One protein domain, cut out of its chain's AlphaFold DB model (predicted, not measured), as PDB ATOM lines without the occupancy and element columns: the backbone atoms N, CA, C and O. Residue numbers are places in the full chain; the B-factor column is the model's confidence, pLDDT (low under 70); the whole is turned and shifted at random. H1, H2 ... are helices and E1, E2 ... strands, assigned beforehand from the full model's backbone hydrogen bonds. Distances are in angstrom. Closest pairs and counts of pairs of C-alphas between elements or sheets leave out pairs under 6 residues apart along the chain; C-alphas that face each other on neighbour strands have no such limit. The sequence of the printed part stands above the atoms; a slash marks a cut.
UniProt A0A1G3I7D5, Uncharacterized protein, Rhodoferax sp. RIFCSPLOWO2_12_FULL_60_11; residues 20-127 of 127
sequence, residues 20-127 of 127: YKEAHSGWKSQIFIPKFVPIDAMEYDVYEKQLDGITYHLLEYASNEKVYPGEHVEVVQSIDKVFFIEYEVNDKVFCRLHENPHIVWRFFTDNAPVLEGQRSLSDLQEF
ATOM      1  N   TYR A  20      82.307  93.214  64.058       89.56
ATOM      2  CA  TYR A  20      81.753  94.161  63.101       89.56
ATOM      3  C   TYR A  20      81.066  93.453  61.931       89.56
ATOM      4  O   TYR A  20      81.215  92.256  61.701       89.56
ATOM      5  N   LYS A  21      80.284  94.223  61.166       91.56
ATOM      6  CA  LYS A  21      79.566  93.737  59.975       91.56
ATOM      7  C   LYS A  21      80.435  93.693  58.718       91.56
ATOM      8  O   LYS A  21      79.996  93.174  57.696       91.56
ATOM      9  N   GLU A  22      81.639  94.245  58.790       91.12
ATOM     10  CA  GLU A  22      82.575  94.351  57.677       91.12
ATOM     11  C   GLU A  22      83.852  93.576  57.984       91.12
ATOM     12  O   GLU A  22      84.220  93.371  59.141       91.12
ATOM     13  N   ALA A  23      84.524  93.130  56.929       90.75
ATOM     14  CA  ALA A  23      85.791  92.438  57.066       90.75
ATOM     15  C   ALA A  23      86.945  93.431  57.248       90.75
ATOM     16  O   ALA A  23      86.986  94.480  56.600       90.75
ATOM     17  N   HIS A  24      87.920  93.054  58.064       88.00
ATOM     18  CA  HIS A  24      89.149  93.814  58.260       88.00
ATOM     19  C   HIS A  24      90.241  93.265  57.368       88.00
ATOM     20  O   HIS A  24      90.473  92.064  57.377       88.00
ATOM     21  N   SER A  25      90.882  94.125  56.581       83.94
ATOM     22  CA  SER A  25      92.049  93.730  55.794       83.94
ATOM     23  C   SER A  25      93.268  94.022  56.648       83.94
ATOM     24  O   SER A  25      93.455  95.169  57.021       83.94
ATOM     25  N   GLY A  26      94.026  92.996  57.013       86.50
ATOM     26  CA  GLY A  26      95.182  93.149  57.879       86.50
ATOM     27  C   GLY A  26      94.844  93.451  59.340       86.50
ATOM     28  O   GLY A  26      93.793  93.994  59.701       86.50
ATOM     29  N   TRP A  27      95.769  93.055  60.201       90.06
ATOM     30  CA  TRP A  27      95.711  93.325  61.621       90.06
ATOM     31  C   TRP A  27      97.109  93.381  62.227       90.06
ATOM     32  O   TRP A  27      98.066  92.798  61.718       90.06
ATOM     33  N   LYS A  28      97.223  94.090  63.347       91.31
ATOM     34  CA  LYS A  28      98.459  94.187  64.121       91.31
ATOM     35  C   LYS A  28      98.171  94.047  65.603       91.31
ATOM     36  O   LYS A  28      97.226  94.641  66.110       91.31
ATOM     37  N   SER A  29      99.015  93.304  66.300       89.25
ATOM     38  CA  SER A  29      99.005  93.173  67.748       89.25
ATOM     39  C   SER A  29     100.261  93.789  68.344       89.25
ATOM     40  O   SER A  29     101.362  93.623  67.819       89.25
ATOM     41  N   GLN A  30     100.078  94.510  69.442       91.38
ATOM     42  CA  GLN A  30     101.146  95.008  70.290       91.38
ATOM     43  C   GLN A  30     100.893  94.547  71.719       91.38
ATOM     44  O   GLN A  30      99.816  94.791  72.264       91.38
ATOM     45  N   ILE A  31     101.892  93.937  72.344       89.06
ATOM     46  CA  ILE A  31     101.849  93.537  73.750       89.06
ATOM     47  C   ILE A  31     103.013  94.212  74.470       89.06
ATOM     48  O   ILE A  31     104.162  94.131  74.044       89.06
ATOM     49  N   PHE A  32     102.709  94.892  75.567       90.75
ATOM     50  CA  PHE A  32     103.660  95.608  76.402       90.75
ATOM     51  C   PHE A  32     103.854  94.830  77.698       90.75
ATOM     52  O   PHE A  32     102.971  94.812  78.558       90.75
ATOM     53  N   ILE A  33     105.024  94.220  77.855       87.69
ATOM     54  CA  ILE A  33     105.417  93.498  79.069       87.69
ATOM     55  C   ILE A  33     106.455  94.340  79.819       87.69
ATOM     56  O   ILE A  33     107.420  94.785  79.200       87.69
ATOM     57  N   PRO A  34     106.289  94.618  81.123       88.31
ATOM     58  CA  PRO A  34     107.255  95.414  81.876       88.31
ATOM     59  C   PRO A  34     108.685  94.880  81.725       88.31
ATOM     60  O   PRO A  34     108.921  93.689  81.875       88.31
ATOM     61  N   LYS A  35     109.660  95.761  81.473       88.06
ATOM     62  CA  LYS A  35     111.038  95.388  81.087       88.06
ATOM     63  C   LYS A  35     111.801  94.559  82.131       88.06
ATOM     64  O   LYS A  35     112.822  93.953  81.833       88.06
ATOM     65  N   PHE A  36     111.360  94.575  83.387       83.62
ATOM     66  CA  PHE A  36     111.976  93.754  84.432       83.62
ATOM     67  C   PHE A  36     111.517  92.290  84.383       83.62
ATOM     68  O   PHE A  36     112.104  91.461  85.073       83.62
ATOM     69  N   VAL A  37     110.456  91.990  83.629       81.88
ATOM     70  CA  VAL A  37     109.943  90.637  83.444       81.88
ATOM     71  C   VAL A  37     110.773  89.973  82.342       81.88
ATOM     72  O   VAL A  37     110.803  90.493  81.225       81.88
ATOM     73  N   PRO A  38     111.458  88.856  82.626       79.00
ATOM     74  CA  PRO A  38     112.179  88.115  81.601       79.00
ATOM     75  C   PRO A  38     111.185  87.553  80.581       79.00
ATOM     76  O   PRO A  38     110.146  87.012  80.958       79.00
ATOM     77  N   ILE A  39     111.511  87.694  79.297       78.94
ATOM     78  CA  ILE A  39     110.677  87.229  78.188       78.94
ATOM     79  C   ILE A  39     111.503  86.408  77.198       78.94
ATOM     80  O   ILE A  39     112.642  86.759  76.889       78.94
ATOM     81  N   ASP A  40     110.898  85.353  76.662       78.12
ATOM     82  CA  ASP A  40     111.316  84.728  75.407       78.12
ATOM     83  C   ASP A  40     110.350  85.166  74.303       78.12
ATOM     84  O   ASP A  40     109.157  84.867  74.368       78.12
ATOM     85  N   ALA A  41     110.852  85.942  73.340       70.94
ATOM     86  CA  ALA A  41     110.016  86.620  72.353       70.94
ATOM     87  C   ALA A  41     109.766  85.850  71.057       70.94
ATOM     88  O   ALA A  41     108.901  86.246  70.277       70.94
ATOM     89  N   MET A  42     110.489  84.751  70.840       75.19
ATOM     90  CA  MET A  42     110.350  83.883  69.670       75.19
ATOM     91  C   MET A  42     110.241  84.648  68.330       75.19
ATOM     92  O   MET A  42     111.234  85.196  67.861       75.19
ATOM     93  N   GLU A  43     109.060  84.658  67.699       71.38
ATOM     94  CA  GLU A  43     108.803  85.248  66.371       71.38
ATOM     95  C   GLU A  43     108.385  86.730  66.417       71.38
ATOM     96  O   GLU A  43     108.140  87.324  65.370       71.38
ATOM     97  N   TYR A  44     108.273  87.330  67.605       76.31
ATOM     98  CA  TYR A  44     107.872  88.727  67.742       76.31
ATOM     99  C   TYR A  44     109.053  89.668  67.574       76.31
ATOM    100  O   TYR A  44     110.134  89.450  68.129       76.31
ATOM    101  N   ASP A  45     108.798  90.789  66.906       82.94
ATOM    102  CA  ASP A  45     109.723  91.907  66.940       82.94
ATOM    103  C   ASP A  45     109.686  92.549  68.332       82.94
ATOM    104  O   ASP A  45     108.621  92.916  68.842       82.94
ATOM    105  N   VAL A  46     110.862  92.674  68.957       86.38
ATOM    106  CA  VAL A  46     111.012  93.227  70.309       86.38
ATOM    107  C   VAL A  46     111.602  94.622  70.250       86.38
ATOM    108  O   VAL A  46     112.708  94.841  69.758       86.38
ATOM    109  N   TYR A  47     110.894  95.557  70.866       91.19
ATOM    110  CA  TYR A  47     111.326  96.932  71.038       91.19
ATOM    111  C   TYR A  47     111.289  97.326  72.509       91.19
ATOM    112  O   TYR A  47     110.651  96.687  73.345       91.19
ATOM    113  N   GLU A  48     111.944  98.433  72.829       93.44
ATOM    114  CA  GLU A  48     111.795  99.088  74.120       93.44
ATOM    115  C   GLU A  48     110.861 100.285  73.974       93.44
ATOM    116  O   GLU A  48     111.050 101.138  73.101       93.44
ATOM    117  N   LYS A  49     109.843 100.363  74.833       94.19
ATOM    118  CA  LYS A  49     108.902 101.483  74.840       94.19
ATOM    119  C   LYS A  49     108.647 101.963  76.258       94.19
ATOM    120  O   LYS A  49     108.439 101.161  77.160       94.19
ATOM    121  N   GLN A  50     108.620 103.279  76.445       92.44
ATOM    122  CA  GLN A  50     108.132 103.881  77.682       92.44
ATOM    123  C   GLN A  50     106.652 104.233  77.557       92.44
ATOM    124  O   GLN A  50     106.253 104.861  76.575       92.44
ATOM    125  N   LEU A  51     105.870 103.840  78.562       87.56
ATOM    126  CA  LEU A  51     104.477 104.237  78.770       87.56
ATOM    127  C   LEU A  51     104.330 104.663  80.233       87.56
ATOM    128  O   LEU A  51     104.762 103.931  81.119       87.56
ATOM    129  N   ASP A  52     103.785 105.854  80.480       85.69
ATOM    130  CA  ASP A  52     103.503 106.384  81.828       85.69
ATOM    131  C   ASP A  52     104.670 106.266  82.830       85.69
ATOM    132  O   ASP A  52     104.495 105.991  84.014       85.69
ATOM    133  N   GLY A  53     105.901 106.467  82.345       85.19
ATOM    134  CA  GLY A  53     107.121 106.390  83.159       85.19
ATOM    135  C   GLY A  53     107.625 104.969  83.444       85.19
ATOM    136  O   GLY A  53     108.687 104.814  84.047       85.19
ATOM    137  N   ILE A  54     106.929 103.932  82.974       87.12
ATOM    138  CA  ILE A  54     107.358 102.534  83.048       87.12
ATOM    139  C   ILE A  54     107.957 102.127  81.700       87.12
ATOM    140  O   ILE A  54     107.464 102.484  80.630       87.12
ATOM    141  N   THR A  55     109.060 101.380  81.743       91.50
ATOM    142  CA  THR A  55     109.694 100.830  80.539       91.50
ATOM    143  C   THR A  55     109.200  99.411  80.287       91.50
ATOM    144  O   THR A  55     109.217  98.576  81.194       91.50
ATOM    145  N   TYR A  56     108.807  99.136  79.049       91.69
ATOM    146  CA  TYR A  56     108.249  97.874  78.583       91.69
ATOM    147  C   TYR A  56     109.097  97.277  77.459       91.69
ATOM    148  O   TYR A  56     109.644  98.002  76.624       91.69
ATOM    149  N   HIS A  57     109.132  95.948  77.409       90.38
ATOM    150  CA  HIS A  57     109.257  95.205  76.166       90.38
ATOM    151  C   HIS A  57     107.968  95.392  75.363       90.38
ATOM    152  O   HIS A  57     106.891  95.031  75.832       90.38
ATOM    153  N   LEU A  58     108.074  95.982  74.178       92.00
ATOM    154  CA  LEU A  58     107.010  96.010  73.184       92.00
ATOM    155  C   LEU A  58     107.238  94.857  72.218       92.00
ATOM    156  O   LEU A  58     108.271  94.795  71.562       92.00
ATOM    157  N   LEU A  59     106.248  93.989  72.137       88.12
ATOM    158  CA  LEU A  59     106.190  92.844  71.252       88.12
ATOM    159  C   LEU A  59     105.204  93.182  70.150       88.12
ATOM    160  O   LEU A  59     104.049  93.490  70.452       88.12
ATOM    161  N   GLU A  60     105.644  93.156  68.901       87.75
ATOM    162  CA  GLU A  60     104.794  93.473  67.757       87.75
ATOM    163  C   GLU A  60     104.687  92.281  66.803       87.75
ATOM    164  O   GLU A  60     105.679  91.625  66.490       87.75
ATOM    165  N   TYR A  61     103.463  92.012  66.349       86.62
ATOM    166  CA  TYR A  61     103.177  91.049  65.292       86.62
ATOM    167  C   TYR A  61     102.086  91.604  64.382       86.62
ATOM    168  O   TYR A  61     101.087  92.146  64.859       86.62
ATOM    169  N   ALA A  62     102.261  91.471  63.073       88.12
ATOM    170  CA  ALA A  62     101.306  91.945  62.084       88.12
ATOM    171  C   ALA A  62     101.045  90.872  61.029       88.12
ATOM    172  O   ALA A  62     101.946  90.135  60.633       88.12
ATOM    173  N   SER A  63      99.812  90.830  60.542       86.69
ATOM    174  CA  SER A  63      99.392  89.971  59.445       86.69
ATOM    175  C   SER A  63      98.596  90.787  58.437       86.69
ATOM    176  O   SER A  63      97.846  91.688  58.804       86.69
ATOM    177  N   ASN A  64      98.736  90.450  57.158       88.69
ATOM    178  CA  ASN A  64      97.917  91.019  56.083       88.69
ATOM    179  C   ASN A  64      96.642  90.197  55.832       88.69
ATOM    180  O   ASN A  64      95.903  90.468  54.884       88.69
ATOM    181  N   GLU A  65      96.399  89.165  56.641       87.56
ATOM    182  CA  GLU A  65      95.212  88.328  56.528       87.56
ATOM    183  C   GLU A  65      93.937  89.126  56.788       87.56
ATOM    184  O   GLU A  65      93.892  90.077  57.574       87.56
ATOM    185  N   LYS A  66      92.878  88.724  56.089       89.88
ATOM    186  CA  LYS A  66      91.571  89.350  56.194       89.88
ATOM    187  C   LYS A  66      90.743  88.624  57.249       89.88
ATOM    188  O   LYS A  66      90.606  87.415  57.145       89.88
ATOM    189  N   VAL A  67      90.163  89.364  58.194       90.31
ATOM    190  CA  VAL A  67      89.285  88.816  59.241       90.31
ATOM    191  C   VAL A  67      87.834  89.160  58.923       90.31
ATOM    192  O   VAL A  67      87.430  90.328  58.972       90.31
ATOM    193  N   TYR A  68      87.036  88.161  58.571       93.12
ATOM    194  CA  TYR A  68      85.629  88.310  58.208       93.12
ATOM    195  C   TYR A  68      84.725  88.509  59.437       93.12
ATOM    196  O   TYR A  68      85.101  88.142  60.548       93.12
ATOM    197  N   PRO A  69      83.520  89.087  59.269       94.06
ATOM    198  CA  PRO A  69      82.538  89.211  60.348       94.06
ATOM    199  C   PRO A  69      82.292  87.887  61.081       94.06
ATOM    200  O   PRO A  69      81.934  86.889  60.456       94.06
ATOM    201  N   GLY A  70      82.465  87.882  62.405       92.31
ATOM    202  CA  GLY A  70      82.296  86.699  63.252       92.31
ATOM    203  C   GLY A  70      83.438  85.679  63.196       92.31
ATOM    204  O   GLY A  70      83.396  84.701  63.941       92.31
ATOM    205  N   GLU A  71      84.453  85.885  62.355       91.44
ATOM    206  CA  GLU A  71      85.633  85.025  62.309       91.44
ATOM    207  C   GLU A  71      86.489  85.206  63.566       91.44
ATOM    208  O   GLU A  71      86.640  86.319  64.080       91.44
ATOM    209  N   HIS A  72      87.040  84.090  64.044       88.44
ATOM    210  CA  HIS A  72      87.949  84.031  65.177       88.44
ATOM    211  C   HIS A  72      89.368  83.762  64.685       88.44
ATOM    212  O   HIS A  72      89.595  82.788  63.969       88.44
ATOM    213  N   VAL A  73      90.315  84.595  65.104       86.19
ATOM    214  CA  VAL A  73      91.737  84.433  64.801       86.19
ATOM    215  C   VAL A  73      92.541  84.311  66.086       86.19
ATOM    216  O   VAL A  73      92.371  85.082  67.035       86.19
ATOM    217  N   GLU A  74      93.440  83.334  66.110       81.81
ATOM    218  CA  GLU A  74      94.475  83.245  67.132       81.81
ATOM    219  C   GLU A  74      95.578  84.243  66.787       81.81
ATOM    220  O   GLU A  74      96.303  84.087  65.806       81.81
ATOM    221  N   VAL A  75      95.681  85.292  67.598       76.00
ATOM    222  CA  VAL A  75      96.673  86.361  67.433       76.00
ATOM    223  C   VAL A  75      98.050  85.870  67.888       76.00
ATOM    224  O   VAL A  75      99.068  86.231  67.308       76.00
ATOM    225  N   VAL A  76      98.075  84.994  68.895       69.19
ATOM    226  CA  VAL A  76      99.254  84.230  69.318       69.19
ATOM    227  C   VAL A  76      99.015  82.770  68.922       69.19
ATOM    228  O   VAL A  76      98.278  82.064  69.608       69.19
ATOM    229  N   GLN A  77      99.592  82.326  67.801       55.00
ATOM    230  CA  GLN A  77      99.353  80.976  67.273       55.00
ATOM    231  C   GLN A  77     100.030  79.882  68.120       55.00
ATOM    232  O   GLN A  77     101.253  79.783  68.148       55.00
ATOM    233  N   SER A  78      99.204  78.993  68.690       48.56
ATOM    234  CA  SER A  78      99.502  77.598  69.066       48.56
ATOM    235  C   SER A  78     100.628  77.286  70.087       48.56
ATOM    236  O   SER A  78     101.443  78.101  70.499       48.56
ATOM    237  N   ILE A  79     100.561  76.053  70.594       46.38
ATOM    238  CA  ILE A  79     101.071  75.473  71.851       46.38
ATOM    239  C   ILE A  79     102.597  75.439  72.012       46.38
ATOM    240  O   ILE A  79     103.067  75.405  73.148       46.38
ATOM    241  N   ASP A  80     103.351  75.572  70.923       45.28
ATOM    242  CA  ASP A  80     104.812  75.410  70.921       45.28
ATOM    243  C   ASP A  80     105.585  76.727  70.707       45.28
ATOM    244  O   ASP A  80     106.814  76.732  70.733       45.28
ATOM    245  N   LYS A  81     104.880  77.848  70.484       48.59
ATOM    246  CA  LYS A  81     105.453  79.160  70.104       48.59
ATOM    247  C   LYS A  81     105.198  80.257  71.142       48.59
ATOM    248  O   LYS A  81     104.905  81.410  70.832       48.59
ATOM    249  N   VAL A  82     105.189  79.842  72.396       52.47
ATOM    250  CA  VAL A  82     104.618  80.597  73.502       52.47
ATOM    251  C   VAL A  82     105.636  81.558  74.101       52.47
ATOM    252  O   VAL A  82     106.749  81.166  74.423       52.47
ATOM    253  N   PHE A  83     105.209  82.800  74.334       56.28
ATOM    254  CA  PHE A  83     105.879  83.708  75.262       56.28
ATOM    255  C   PHE A  83     105.970  83.073  76.641       56.28
ATOM    256  O   PHE A  83     104.934  82.899  77.287       56.28
ATOM    257  N   PHE A  84     107.185  82.786  77.103       63.09
ATOM    258  CA  PHE A  84     107.416  82.358  78.476       63.09
ATOM    259  C   PHE A  84     107.905  83.539  79.302       63.09
ATOM    260  O   PHE A  84     108.937  84.147  79.009       63.09
ATOM    261  N   ILE A  85     107.162  83.838  80.361       65.81
ATOM    262  CA  ILE A  85     107.725  84.522  81.518       65.81
ATOM    263  C   ILE A  85     108.242  83.415  82.426       65.81
ATOM    264  O   ILE A  85     107.434  82.657  82.960       65.81
ATOM    265  N   GLU A  86     109.564  83.303  82.553       67.25
ATOM    266  CA  GLU A  86     110.217  82.338  83.442       67.25
ATOM    267  C   GLU A  86     110.988  83.083  84.537       67.25
ATOM    268  O   GLU A  86     111.949  83.794  84.247       67.25
ATOM    269  N   TYR A  87     110.585  82.923  85.798       65.88
ATOM    270  CA  TYR A  87     111.359  83.419  86.939       65.88
ATOM    271  C   TYR A  87     111.260  82.476  88.143       65.88
ATOM    272  O   TYR A  87     110.283  81.749  88.320       65.88
ATOM    273  N   GLU A  88     112.294  82.496  88.984       66.12
ATOM    274  CA  GLU A  88     112.320  81.758  90.248       66.12
ATOM    275  C   GLU A  88     111.544  82.535  91.333       66.12
ATOM    276  O   GLU A  88     111.692  83.755  91.452       66.12
ATOM    277  N   VAL A  89     110.761  81.836  92.170       60.28
ATOM    278  CA  VAL A  89     109.931  82.409  93.268       60.28
ATOM    279  C   VAL A  89     110.720  83.272  94.267       60.28
ATOM    280  O   VAL A  89     110.152  84.090  94.988       60.28
ATOM    281  N   ASN A  90     112.048  83.157  94.272       60.56
ATOM    282  CA  ASN A  90     112.933  83.857  95.202       60.56
ATOM    283  C   ASN A  90     113.634  85.093  94.597       60.56
ATOM    284  O   ASN A  90     114.525  85.655  95.237       60.56
ATOM    285  N   ASP A  91     113.278  85.510  93.376       66.06
ATOM    286  CA  ASP A  91     113.947  86.607  92.663       66.06
ATOM    287  C   ASP A  91     113.208  87.958  92.798       66.06
ATOM    288  O   ASP A  91     112.007  88.032  93.066       66.06
ATOM    289  N   LYS A  92     113.921  89.065  92.554       70.12
ATOM    290  CA  LYS A  92     113.400  90.445  92.536       70.12
ATOM    291  C   LYS A  92     112.188  90.609  91.615       70.12
ATOM    292  O   LYS A  92     111.399  91.527  91.820       70.12
ATOM    293  N   VAL A  93     112.044  89.739  90.617       71.44
ATOM    294  CA  VAL A  93     110.882  89.687  89.727       71.44
ATOM    295  C   VAL A  93     109.606  89.413  90.526       71.44
ATOM    296  O   VAL A  93     108.668  90.193  90.412       71.44
ATOM    297  N   PHE A  94     109.593  88.407  91.411       70.31
ATOM    298  CA  PHE A  94     108.419  88.067  92.225       70.31
ATOM    299  C   PHE A  94     107.985  89.236  93.118       70.31
ATOM    300  O   PHE A  94     106.807  89.589  93.148       70.31
ATOM    301  N   CYS A  95     108.927  89.907  93.790       71.62
ATOM    302  CA  CYS A  95     108.606  91.083  94.606       71.62
ATOM    303  C   CYS A  95     108.011  92.222  93.767       71.62
ATOM    304  O   CYS A  95     107.015  92.818  94.166       71.62
ATOM    305  N   ARG A  96     108.578  92.495  92.584       75.94
ATOM    306  CA  ARG A  96     108.091  93.557  91.691       75.94
ATOM    307  C   ARG A  96     106.750  93.230  91.045       75.94
ATOM    308  O   ARG A  96     105.987  94.144  90.760       75.94
ATOM    309  N   LEU A  97     106.416  91.953  90.869       71.44
ATOM    310  CA  LEU A  97     105.087  91.528  90.421       71.44
ATOM    311  C   LEU A  97     103.972  91.894  91.406       71.44
ATOM    312  O   LEU A  97     102.837  92.084  90.985       71.44
ATOM    313  N   HIS A  98     104.292  92.073  92.689       69.88
ATOM    314  CA  HIS A  98     103.330  92.522  93.698       69.88
ATOM    315  C   HIS A  98     103.183  94.055  93.750       69.88
ATOM    316  O   HIS A  98     102.317  94.563  94.458       69.88
ATOM    317  N   GLU A  99     103.976  94.811  92.978       74.31
ATOM    318  CA  GLU A  99     103.911  96.283  92.889       74.31
ATOM    319  C   GLU A  99     102.844  96.774  91.878       74.31
ATOM    320  O   GLU A  99     102.876  97.922  91.442       74.31
ATOM    321  N   ASN A 100     101.884  95.914  91.502       69.56
ATOM    322  CA  ASN A 100     100.861  96.130  90.462       69.56
ATOM    323  C   ASN A 100     101.389  96.483  89.048       69.56
ATOM    324  O   ASN A 100     100.879  97.409  88.407       69.56
ATOM    325  N   PRO A 101     102.385  95.767  88.502       72.94
ATOM    326  CA  PRO A 101     102.723  95.875  87.094       72.94
ATOM    327  C   PRO A 101     101.634  95.215  86.233       72.94
ATOM    328  O   PRO A 101     101.181  94.103  86.504       72.94
ATOM    329  N   HIS A 102     101.235  95.898  85.163       85.38
ATOM    330  CA  HIS A 102     100.226  95.410  84.229       85.38
ATOM    331  C   HIS A 102     100.860  95.147  82.868       85.38
ATOM    332  O   HIS A 102     101.749  95.883  82.436       85.38
ATOM    333  N   ILE A 103     100.371  94.120  82.182       87.62
ATOM    334  CA  ILE A 103     100.556  93.985  80.741       87.62
ATOM    335  C   ILE A 103      99.534  94.887  80.067       87.62
ATOM    336  O   ILE A 103      98.354  94.851  80.416       87.62
ATOM    337  N   VAL A 104      99.982  95.665  79.090       91.25
ATOM    338  CA  VAL A 104      99.104  96.447  78.214       91.25
ATOM    339  C   VAL A 104      99.088  95.776  76.852       91.25
ATOM    340  O   VAL A 104     100.107  95.253  76.406       91.25
ATOM    341  N   TRP A 105      97.953  95.775  76.172       91.25
ATOM    342  CA  TRP A 105      97.852  95.252  74.818       91.25
ATOM    343  C   TRP A 105      97.065  96.205  73.933       91.25
ATOM    344  O   TRP A 105      96.188  96.935  74.400       91.25
ATOM    345  N   ARG A 106      97.398  96.195  72.645       93.50
ATOM    346  CA  ARG A 106      96.684  96.916  71.595       93.50
ATOM    347  C   ARG A 106      96.506  96.020  70.385       93.50
ATOM    348  O   ARG A 106      97.419  95.293  70.005       93.50
ATOM    349  N   PHE A 107      95.346  96.116  69.764       91.50
ATOM    350  CA  PHE A 107      95.014  95.425  68.537       91.50
ATOM    351  C   PHE A 107      94.474  96.432  67.528       91.50
ATOM    352  O   PHE A 107      93.560  97.205  67.817       91.50
ATOM    353  N   PHE A 108      95.076  96.429  66.349       92.50
ATOM    354  CA  PHE A 108      94.793  97.353  65.266       92.50
ATOM    355  C   PHE A 108      94.210  96.572  64.100       92.50
ATOM    356  O   PHE A 108      94.711  95.501  63.755       92.50
ATOM    357  N   THR A 109      93.208  97.150  63.456       89.88
ATOM    358  CA  THR A 109      92.751  96.747  62.129       89.88
ATOM    359  C   THR A 109      92.603  97.997  61.273       89.88
ATOM    360  O   THR A 109      92.379  99.086  61.803       89.88
ATOM    361  N   ASP A 110      92.712  97.860  59.955       84.31
ATOM    362  CA  ASP A 110      92.734  99.017  59.047       84.31
ATOM    363  C   ASP A 110      91.462  99.882  59.109       84.31
ATOM    364  O   ASP A 110      91.511 101.084  58.853       84.31
ATOM    365  N   ASN A 111      90.323  99.280  59.473       82.69
ATOM    366  CA  ASN A 111      89.001  99.906  59.382       82.69
ATOM    367  C   ASN A 111      88.204  99.869  60.699       82.69
ATOM    368  O   ASN A 111      86.985 100.041  60.673       82.69
ATOM    369  N   ALA A 112      88.843  99.615  61.842       83.62
ATOM    370  CA  ALA A 112      88.177  99.678  63.143       83.62
ATOM    371  C   ALA A 112      88.977 100.507  64.154       83.62
ATOM    372  O   ALA A 112      90.181 100.708  63.989       83.62
ATOM    373  N   PRO A 113      88.320 100.993  65.221       88.94
ATOM    374  CA  PRO A 113      89.023 101.572  66.352       88.94
ATOM    375  C   PRO A 113      90.055 100.598  66.920       88.94
ATOM    376  O   PRO A 113      89.835  99.385  66.947       88.94
ATOM    377  N   VAL A 114      91.154 101.152  67.427       92.62
ATOM    378  CA  VAL A 114      92.146 100.374  68.166       92.62
ATOM    379  C   VAL A 114      91.471  99.784  69.398       92.62
ATOM    380  O   VAL A 114      90.882 100.512  70.198       92.62
ATOM    381  N   LEU A 115      91.555  98.465  69.544       91.25
ATOM    382  CA  LEU A 115      91.156  97.795  70.770       91.25
ATOM    383  C   LEU A 115      92.355  97.793  71.699       91.25
ATOM    384  O   LEU A 115      93.439  97.373  71.305       91.25
ATOM    385  N   GLU A 116      92.174  98.245  72.928       94.00
ATOM    386  CA  GLU A 116      93.239  98.231  73.916       94.00
ATOM    387  C   GLU A 116      92.719  97.819  75.283       94.00
ATOM    388  O   GLU A 116      91.536  97.959  75.603       94.00
ATOM    389  N   GLY A 117      93.627  97.296  76.091       91.19
ATOM    390  CA  GLY A 117      93.319  96.902  77.447       91.19
ATOM    391  C   GLY A 117      94.577  96.648  78.250       91.19
ATOM    392  O   GLY A 117      95.699  96.674  77.743       91.19
ATOM    393  N   GLN A 118      94.366  96.393  79.532       90.88
ATOM    394  CA  GLN A 118      95.426  96.056  80.462       90.88
ATOM    395  C   GLN A 118      94.985  94.909  81.361       90.88
ATOM    396  O   GLN A 118      93.794  94.741  81.629       90.88
ATOM    397  N   ARG A 119      95.949  94.124  81.828       85.62
ATOM    398  CA  ARG A 119      95.714  93.020  82.755       85.62
ATOM    399  C   ARG A 119      96.851  92.922  83.755       85.62
ATOM    400  O   ARG A 119      97.990  93.220  83.399       85.62
ATOM    401  N   SER A 120      96.560  92.501  84.982       80.12
ATOM    402  CA  SER A 120      97.631  92.211  85.932       80.12
ATOM    403  C   SER A 120      98.439  91.013  85.441       80.12
ATOM    404  O   SER A 120      97.886  90.073  84.864       80.12
ATOM    405  N   LEU A 121      99.746  91.016  85.705       74.06
ATOM    406  CA  LEU A 121     100.580  89.829  85.504       74.06
ATOM    407  C   LEU A 121     100.111  88.645  86.364       74.06
ATOM    408  O   LEU A 121     100.256  87.503  85.942       74.06
ATOM    409  N   SER A 122      99.482  88.904  87.515       69.50
ATOM    410  CA  SER A 122      98.879  87.861  88.360       69.50
ATOM    411  C   SER A 122      97.670  87.167  87.724       69.50
ATOM    412  O   SER A 122      97.296  86.087  88.166       69.50
ATOM    413  N   ASP A 123      97.047  87.777  86.711       70.38
ATOM    414  CA  ASP A 123      95.910  87.195  85.984       70.38
ATOM    415  C   ASP A 123      96.367  86.327  84.798       70.38
ATOM    416  O   ASP A 123      95.543  85.870  83.994       70.38
ATOM    417  N   LEU A 124      97.683  86.161  84.623       69.38
ATOM    418  CA  LEU A 124      98.232  85.218  83.663       69.38
ATOM    419  C   LEU A 124      98.056  83.788  84.162       69.38
ATOM    420  O   LEU A 124      98.112  83.503  85.356       69.38
ATOM    421  N   GLN A 125      97.862  82.875  83.216       59.09
ATOM    422  CA  GLN A 125      97.687  81.465  83.520       59.09
ATOM    423  C   GLN A 125      99.049  80.769  83.614       59.09
ATOM    424  O   GLN A 125      99.853  80.818  82.679       59.09
ATOM    425  N   GLU A 126      99.279  80.128  84.756       62.25
ATOM    426  CA  GLU A 126     100.358  79.167  84.979       62.25
ATOM    427  C   GLU A 126      99.974  77.799  84.394       62.25
ATOM    428  O   GLU A 126      98.785  77.452  84.366       62.25
ATOM    429  N   PHE A 127     100.949  77.041  83.888       58.41
ATOM    430  CA  PHE A 127     100.727  75.744  83.242       58.41
ATOM    431  C   PHE A 127     101.860  74.745  83.505       58.41
ATOM    432  O   PHE A 127     103.010  75.182  83.742       58.41
TER     433      PHE A 127
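Overview. This is residues 20 to 127 of the 127 residues of an uncharacterized protein of Rhodoferax sp. RIFCSPLOWO2_12_FULL_60_11 (UniProt A0A1G3I7D5). One long, twisted sheet of five strands makes the body, its edge strand E2 turned across the length; the stretch from residue 68 to 91, with E4 and E5, arches loosely over one face, and the short helix H1 lies beyond one end. The printed part has 108 residues, with named elements in the order E1 E2 E3 E4 E5 H1 E6 E7. The sheet's order is E2 E3 E1 E6 E7, antiparallel throughout; the class is mostly strand. The whole is only just compact, close to loose, with a radius of gyration of the C-alphas of 15.3 A and spans of 49 by 32 by 23 A.

Along the chain. Find C-alpha 24 at (89.149, 93.814, 58.260); from there E1 runs 29.8 A to residue 34. Next come E2, residues 45 to 51, and E3, residues 54 to 67, 32.9 A long, which bends by 81 degrees at residue 64. E4 is residues 72 to 74, E5 residues 84 to 88 and H1 residues 92 to 97. E6, residues 102 to 109, spans 23.4 A; E7, residues 112 to 120, spans 25.8 A and ends at C-alpha 120, (97.631, 92.211, 85.932).

Arrangement. Look at N 29 and O 61, 2.8 A apart, between E1 and E3. On E1's other side is E6, with N 30 and O 106 at 2.8 A. The hairpin E2 and E3 has N 47 and O 58 at 2.8 A, its directions 127 degrees apart; the hairpin E6 and E7 has N 105 and O 117 at 2.9 A. E4 and E5 pair with no named strand. H1, with each O i to N i+4 pair within hydrogen-bond range, is not on the sheet; its closest C-alpha pair with E5 is Tyr 87 and Val 93, 6.9 A.

Size, cuts and confidence. The farthest C-alphas, Lys 21 and Asn 90, are 49.5 A apart. The printed part has no cut and no long link. Confidence is under 70 at residues 76 to 91, 98, 100, 122 and 124 to 127.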